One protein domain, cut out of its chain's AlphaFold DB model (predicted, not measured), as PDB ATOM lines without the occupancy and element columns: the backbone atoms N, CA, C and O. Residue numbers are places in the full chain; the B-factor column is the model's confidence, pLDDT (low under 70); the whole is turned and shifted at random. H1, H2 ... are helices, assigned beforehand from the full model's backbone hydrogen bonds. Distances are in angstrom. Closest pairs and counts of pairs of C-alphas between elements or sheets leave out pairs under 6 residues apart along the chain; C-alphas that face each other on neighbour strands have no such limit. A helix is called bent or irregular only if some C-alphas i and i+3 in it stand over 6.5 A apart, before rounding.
ATOM      1  N   GLY A  31     189.356 167.197 241.767       81.19
ATOM      2  CA  GLY A  31     189.679 165.954 241.053       81.19
ATOM      3  C   GLY A  31     188.466 165.246 240.427       81.19
ATOM      4  O   GLY A  31     188.626 164.433 239.517       81.19
ATOM      5  N   GLU A  32     187.244 165.529 240.888       83.50
ATOM      6  CA  GLU A  32     186.004 165.046 240.258       83.50
ATOM      7  C   GLU A  32     185.661 165.896 239.039       83.50
ATOM      8  O   GLU A  32     185.341 165.348 237.989       83.50
ATOM      9  N   LEU A  33     185.818 167.219 239.142       84.25
ATOM     10  CA  LEU A  33     185.642 168.135 238.020       84.25
ATOM     11  C   LEU A  33     186.655 167.864 236.896       84.25
ATOM     12  O   LEU A  33     186.257 167.801 235.738       84.25
ATOM     13  N   CYS A  34     187.939 167.649 237.211       83.62
ATOM     14  CA  CYS A  34     188.945 167.264 236.211       83.62
ATOM     15  C   CYS A  34     188.566 165.963 235.493       83.62
ATOM     16  O   CYS A  34     188.633 165.896 234.271       83.62
ATOM     17  N   ARG A  35     188.124 164.936 236.230       81.81
ATOM     18  CA  ARG A  35     187.670 163.676 235.623       81.81
ATOM     19  C   ARG A  35     186.414 163.859 234.776       81.81
ATOM     20  O   ARG A  35     186.341 163.282 233.700       81.81
ATOM     21  N   LEU A  36     185.462 164.671 235.229       82.62
ATOM     22  CA  LEU A  36     184.231 164.957 234.498       82.62
ATOM     23  C   LEU A  36     184.514 165.723 233.196       82.62
ATOM     24  O   LEU A  36     184.041 165.317 232.140       82.62
ATOM     25  N   LEU A  37     185.335 166.776 233.237       79.50
ATOM     26  CA  LEU A  37     185.718 167.545 232.046       79.50
ATOM     27  C   LEU A  37     186.557 166.725 231.061       79.50
ATOM     28  O   LEU A  37     186.400 166.890 229.859       79.50
ATOM     29  N   ASN A  38     187.387 165.802 231.550       83.38
ATOM     30  CA  ASN A  38     188.187 164.914 230.699       83.38
ATOM     31  C   ASN A  38     187.441 163.640 230.277       83.38
ATOM     32  O   ASN A  38     188.017 162.791 229.602       83.38
ATOM     33  N   SER A  39     186.183 163.466 230.695       79.94
ATOM     34  CA  SER A  39     185.378 162.303 230.299       79.94
ATOM     35  C   SER A  39     184.785 162.437 228.894       79.94
ATOM     36  O   SER A  39     184.278 161.457 228.351       79.94
ATOM     37  N   THR A  40     184.865 163.629 228.293       71.62
ATOM     38  CA  THR A  40     184.523 163.870 226.887       71.62
ATOM     39  C   THR A  40     185.766 163.751 225.992       71.62
ATOM     40  O   THR A  40     186.833 164.226 226.375       71.62
ATOM     41  N   PRO A  41     185.655 163.169 224.781       64.56
ATOM     42  CA  PRO A  41     186.739 163.161 223.795       64.56
ATOM     43  C   PRO A  41     186.945 164.528 223.110       64.56
ATOM     44  O   PRO A  41     187.795 164.654 222.232       64.56
ATOM     45  N   LEU A  42     186.147 165.544 223.462       65.38
ATOM     46  CA  LEU A  42     186.196 166.882 222.879       65.38
ATOM     47  C   LEU A  42     187.032 167.836 223.743       65.38
ATOM     48  O   LEU A  42     186.671 168.115 224.885       65.38
ATOM     49  N   GLY A  43     188.077 168.413 223.147       65.50
ATOM     50  CA  GLY A  43     188.915 169.450 223.757       65.50
ATOM     51  C   GLY A  43     190.230 168.934 224.348       65.50
ATOM     52  O   GLY A  43     190.523 167.742 224.331       65.50
ATOM     53  N   GLU A  44     191.054 169.859 224.839       70.69
ATOM     54  CA  GLU A  44     192.312 169.528 225.514       70.69
ATOM     55  C   GLU A  44     192.068 169.044 226.950       70.69
ATOM     56  O   GLU A  44     191.225 169.579 227.674       70.69
ATOM     57  N   VAL A  45     192.855 168.055 227.378       76.94
ATOM     58  CA  VAL A  45     192.780 167.464 228.720       76.94
ATOM     59  C   VAL A  45     193.198 168.491 229.776       76.94
ATOM     60  O   VAL A  45     194.352 168.923 229.816       76.94
ATOM     61  N   ILE A  46     192.292 168.829 230.698       83.31
ATOM     62  CA  ILE A  46     192.598 169.706 231.830       83.31
ATOM     63  C   ILE A  46     193.218 168.905 232.981       83.31
ATOM     64  O   ILE A  46     192.600 168.004 233.550       83.31
ATOM     65  N   ASN A  47     194.445 169.247 233.373       81.75
ATOM     66  CA  ASN A  47     195.099 168.632 234.533       81.75
ATOM     67  C   ASN A  47     194.805 169.394 235.841       81.75
ATOM     68  O   ASN A  47     194.436 170.571 235.835       81.75
ATOM     69  N   GLU A  48     195.012 168.739 236.989       75.56
ATOM     70  CA  GLU A  48     194.721 169.332 238.306       75.56
ATOM     71  C   GLU A  48     195.532 170.605 238.584       75.56
ATOM     72  O   GLU A  48     195.048 171.516 239.256       75.56
ATOM     73  N   ARG A  49     196.745 170.715 238.031       79.31
ATOM     74  CA  ARG A  49     197.611 171.892 238.196       79.31
ATOM     75  C   ARG A  49     197.045 173.108 237.458       79.31
ATOM     76  O   ARG A  49     197.091 174.223 237.976       79.31
ATOM     77  N   GLN A  50     196.486 172.894 236.271       81.50
ATOM     78  CA  GLN A  50     195.797 173.910 235.481       81.50
ATOM     79  C   GLN A  50     194.481 174.320 236.147       81.50
ATOM     80  O   GLN A  50     194.247 175.516 236.329       81.50
ATOM     81  N   LEU A  51     193.683 173.356 236.625       83.62
ATOM     82  CA  LEU A  51     192.470 173.653 237.391       83.62
ATOM     83  C   LEU A  51     192.792 174.423 238.684       83.62
ATOM     84  O   LEU A  51     192.094 175.373 239.029       83.62
ATOM     85  N   HIS A  52     193.885 174.088 239.375       80.50
ATOM     86  CA  HIS A  52     194.344 174.820 240.556       80.50
ATOM     87  C   HIS A  52     194.706 176.279 240.239       80.50
ATOM     88  O   HIS A  52     194.297 177.186 240.965       80.50
ATOM     89  N   ARG A  53     195.404 176.539 239.124       81.94
ATOM     90  CA  ARG A  53     195.679 177.913 238.663       81.94
ATOM     91  C   ARG A  53     194.395 178.676 238.355       81.94
ATOM     92  O   ARG A  53     194.276 179.832 238.746       81.94
ATOM     93  N   HIS A  54     193.429 178.036 237.697       88.69
ATOM     94  CA  HIS A  54     192.141 178.666 237.410       88.69
ATOM     95  C   HIS A  54     191.391 179.019 238.697       88.69
ATOM     96  O   HIS A  54     190.923 180.142 238.830       88.69
ATOM     97  N   ARG A  55     191.373 178.123 239.691       85.38
ATOM     98  CA  ARG A  55     190.807 178.395 241.026       85.38
ATOM     99  C   ARG A  55     191.528 179.519 241.758       85.38
ATOM    100  O   ARG A  55     190.875 180.344 242.382       85.38
ATOM    101  N   THR A  56     192.849 179.595 241.632       82.81
ATOM    102  CA  THR A  56     193.642 180.683 242.224       82.81
ATOM    103  C   THR A  56     193.299 182.029 241.581       82.81
ATOM    104  O   THR A  56     193.171 183.030 242.275       82.81
ATOM    105  N   ARG A  57     193.101 182.058 240.257       81.25
ATOM    106  CA  ARG A  57     192.814 183.285 239.498       81.25
ATOM    107  C   ARG A  57     191.357 183.740 239.609       81.25
ATOM    108  O   ARG A  57     191.093 184.934 239.684       81.25
ATOM    109  N   ALA A  58     190.419 182.800 239.593       84.19
ATOM    110  CA  ALA A  58     188.990 183.060 239.732       84.19
ATOM    111  C   ALA A  58     188.575 183.318 241.190       84.19
ATOM    112  O   ALA A  58     187.566 183.977 241.445       84.19
ATOM    113  N   GLY A  59     189.333 182.775 242.148       82.19
ATOM    114  CA  GLY A  59     189.001 182.796 243.568       82.19
ATOM    115  C   GLY A  59     187.653 182.126 243.857       82.19
ATOM    116  O   GLY A  59     187.277 181.134 243.231       82.19
ATOM    117  N   LEU A  60     186.895 182.713 244.787       83.62
ATOM    118  CA  LEU A  60     185.572 182.235 245.212       83.62
ATOM    119  C   LEU A  60     184.454 182.450 244.166       83.62
ATOM    120  O   LEU A  60     183.302 182.090 244.396       83.62
ATOM    121  N   ARG A  61     184.753 183.021 242.989       82.88
ATOM    122  CA  ARG A  61     183.741 183.237 241.932       82.88
ATOM    123  C   ARG A  61     183.243 181.929 241.324       82.88
ATOM    124  O   ARG A  61     182.099 181.852 240.891       82.88
ATOM    125  N   ILE A  62     184.089 180.900 241.316       87.31
ATOM    126  CA  ILE A  62     183.805 179.598 240.698       87.31
ATOM    127  C   ILE A  62     183.606 178.478 241.729       87.31
ATOM    128  O   ILE A  62     183.578 177.309 241.360       87.31
ATOM    129  N   GLY A  63     183.509 178.799 243.023       85.00
ATOM    130  CA  GLY A  63     183.349 177.806 244.087       85.00
ATOM    131  C   GLY A  63     183.558 178.371 245.493       85.00
ATOM    132  O   GLY A  63     183.742 179.567 245.671       85.00
ATOM    133  N   ASP A  64     183.564 177.499 246.499       79.69
ATOM    134  CA  ASP A  64     183.599 177.855 247.930       79.69
ATOM    135  C   ASP A  64     184.975 177.619 248.592       79.69
ATOM    136  O   ASP A  64     185.103 177.570 249.812       79.69
ATOM    137  N   GLY A  65     186.024 177.421 247.784       75.12
ATOM    138  CA  GLY A  65     187.383 177.113 248.248       75.12
ATOM    139  C   GLY A  65     187.655 175.619 248.464       75.12
ATOM    140  O   GLY A  65     188.796 175.180 248.295       75.12
ATOM    141  N   ARG A  66     186.624 174.795 248.689       80.94
ATOM    142  CA  ARG A  66     186.748 173.327 248.796       80.94
ATOM    143  C   ARG A  66     186.206 172.601 247.565       80.94
ATOM    144  O   ARG A  66     186.814 171.632 247.112       80.94
ATOM    145  N   HIS A  67     185.126 173.113 246.996       86.62
ATOM    146  CA  HIS A  67     184.452 172.615 245.808       86.62
ATOM    147  C   HIS A  67     184.511 173.647 244.674       86.62
ATOM    148  O   HIS A  67     184.897 174.805 244.866       86.62
ATOM    149  N   VAL A  68     184.169 173.197 243.472       85.62
ATOM    150  CA  VAL A  68     184.049 174.001 242.260       85.62
ATOM    151  C   VAL A  68     182.635 173.828 241.719       85.62
ATOM    152  O   VAL A  68     182.156 172.704 241.563       85.62
ATOM    153  N   ASP A  69     181.980 174.950 241.441       89.94
ATOM    154  CA  ASP A  69     180.698 174.999 240.749       89.94
ATOM    155  C   ASP A  69     180.971 175.000 239.241       89.94
ATOM    156  O   ASP A  69     181.541 175.951 238.702       89.94
ATOM    157  N   LEU A  70     180.594 173.914 238.562       86.94
ATOM    158  CA  LEU A  70     180.853 173.714 237.137       86.94
ATOM    159  C   LEU A  70     180.229 174.818 236.274       86.94
ATOM    160  O   LEU A  70     180.851 175.256 235.308       86.94
ATOM    161  N   LEU A  71     179.029 175.292 236.615       87.75
ATOM    162  CA  LEU A  71     178.321 176.293 235.814       87.75
ATOM    163  C   LEU A  71     178.992 177.659 235.941       87.75
ATOM    164  O   LEU A  71     179.234 178.328 234.936       87.75
ATOM    165  N   ARG A  72     179.366 178.043 237.167       88.25
ATOM    166  CA  ARG A  72     180.130 179.278 237.405       88.25
ATOM    167  C   ARG A  72     181.520 179.209 236.789       88.25
ATOM    168  O   ARG A  72     182.007 180.203 236.260       88.25
ATOM    169  N   TYR A  73     182.146 178.036 236.822       88.69
ATOM    170  CA  TYR A  73     183.448 177.817 236.208       88.69
ATOM    171  C   TYR A  73     183.415 177.980 234.683       88.69
ATOM    172  O   TYR A  73     184.263 178.679 234.130       88.69
ATOM    173  N   VAL A  74     182.413 177.412 234.004       86.00
ATOM    174  CA  VAL A  74     182.226 177.596 232.555       86.00
ATOM    175  C   VAL A  74     181.914 179.057 232.222       86.00
ATOM    176  O   VAL A  74     182.526 179.605 231.309       86.00
ATOM    177  N   ALA A  75     181.035 179.715 232.985       87.00
ATOM    178  CA  ALA A  75     180.717 181.129 232.783       87.00
ATOM    179  C   ALA A  75     181.962 182.026 232.904       87.00
ATOM    180  O   ALA A  75     182.195 182.878 232.050       87.00
ATOM    181  N   TRP A  76     182.811 181.775 233.900       90.81
ATOM    182  CA  TRP A  76     184.074 182.491 234.080       90.81
ATOM    183  C   TRP A  76     185.075 182.246 232.937       90.81
ATOM    184  O   TRP A  76     185.777 183.166 232.520       90.81
ATOM    185  N   LEU A  77     185.137 181.028 232.385       84.94
ATOM    186  CA  LEU A  77     185.975 180.744 231.213       84.94
ATOM    187  C   LEU A  77     185.491 181.491 229.963       84.94
ATOM    188  O   LEU A  77     186.315 181.976 229.185       84.94
ATOM    189  N   VAL A  78     184.173 181.607 229.781       84.88
ATOM    190  CA  VAL A  78     183.569 182.403 228.702       84.88
ATOM    191  C   VAL A  78     183.884 183.888 228.906       84.88
ATOM    192  O   VAL A  78     184.349 184.539 227.974       84.88
ATOM    193  N   GLU A  79     183.738 184.404 230.127       83.56
ATOM    194  CA  GLU A  79     184.087 185.788 230.472       83.56
ATOM    195  C   GLU A  79     185.562 186.094 230.169       83.56
ATOM    196  O   GLU A  79     185.861 187.092 229.523       83.56
ATOM    197  N   ILE A  80     186.494 185.203 230.528       81.25
ATOM    198  CA  ILE A  80     187.919 185.371 230.190       81.25
ATOM    199  C   ILE A  80     188.161 185.346 228.687       81.25
ATOM    200  O   ILE A  80     188.979 186.116 228.187       81.25
ATOM    201  N   ARG A  81     187.500 184.439 227.962       78.69
ATOM    202  CA  ARG A  81     187.683 184.309 226.513       78.69
ATOM    203  C   ARG A  81     187.212 185.557 225.768       78.69
ATOM    204  O   ARG A  81     187.797 185.889 224.738       78.69
TER     205      ARG A  81
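This is residues 31 to 81 of the 1125 residues of the protein "DOD-type homing endonuclease domain-containing protein" of Planctomycetaceae bacterium (UniProt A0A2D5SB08). Three helices make a small angular frame: the longest by residues, H2, forms one side, H3 makes a corner of about a right angle with its last residues, and the short H1 lies near its first residues. Between H1 and H2 the chain swings out in a loop, of which residues 39 to 44 stick out and lengthen the long axis. The printed part has 51 residues, with three named helices in the order H1, H2, H3 and no named strand; the class is all helix, with 34 residues in helices. The whole is compact, with a radius of gyration of the C-alphas of 10.4 A, and its C-alphas span 28 by 23 by 17 A.

H1 takes residues 31 to 37, with C-alpha 31 at (189.679, 165.954, 241.053), and measures 10.0 A from first to last C-alpha. H2 takes residues 48 to 62, begins with C-alpha 48 at (194.721, 169.332, 238.306), and measures 15.2 A. H2 is irregular: C-alphas 57 and 60 are 9.3 A apart, where about 5 A is the distance in a regular helix, and its line is a rough one. H3 takes residues 70 to 81, measures 16.5 A and ends with C-alpha 81 at (187.683, 184.309, 226.513).

H1 and H2 only just touch, with 3 pairs of C-alphas within 8 A; the closest C-alphas are those of Cys 34 and Glu 48, 6.5 A apart. H2 touches H1 with residues 48 to 51 alone, and the two lines are about perpendicular, at 89 degrees. H2 and H3 touch with 8 pairs of C-alphas within 8 A, the closest being those of Ile 62 and Tyr 73, 4.8 A apart. Here H2 takes part with residues 58 to 62 alone, and the lines are about perpendicular, at 87 degrees. H1 and H3 are close but not clearly touching: their closest C-alphas, those of Leu 33 and Leu 70, are 7.4 A apart. They run the same way at a steep tilt of 65 degrees. In H1 and H3 every backbone O i to N i+4 pair is within hydrogen-bond range; in H2 8 of 11 are.

The two C-alphas farthest apart are those of Pro 41 and Leu 60, at 28.7 A. The first and last printed C-alphas, of Gly 31 and Arg 81, are 23.5 A apart. The printed part has no cut. The link from H1 to H2, of 10 residues, and the link from H2 to H3, of 7 residues, are both short. Residues 39 to 44 stand free. The mean pLDDT of the printed part is 81.8, and residues 41 to 43 are under 70.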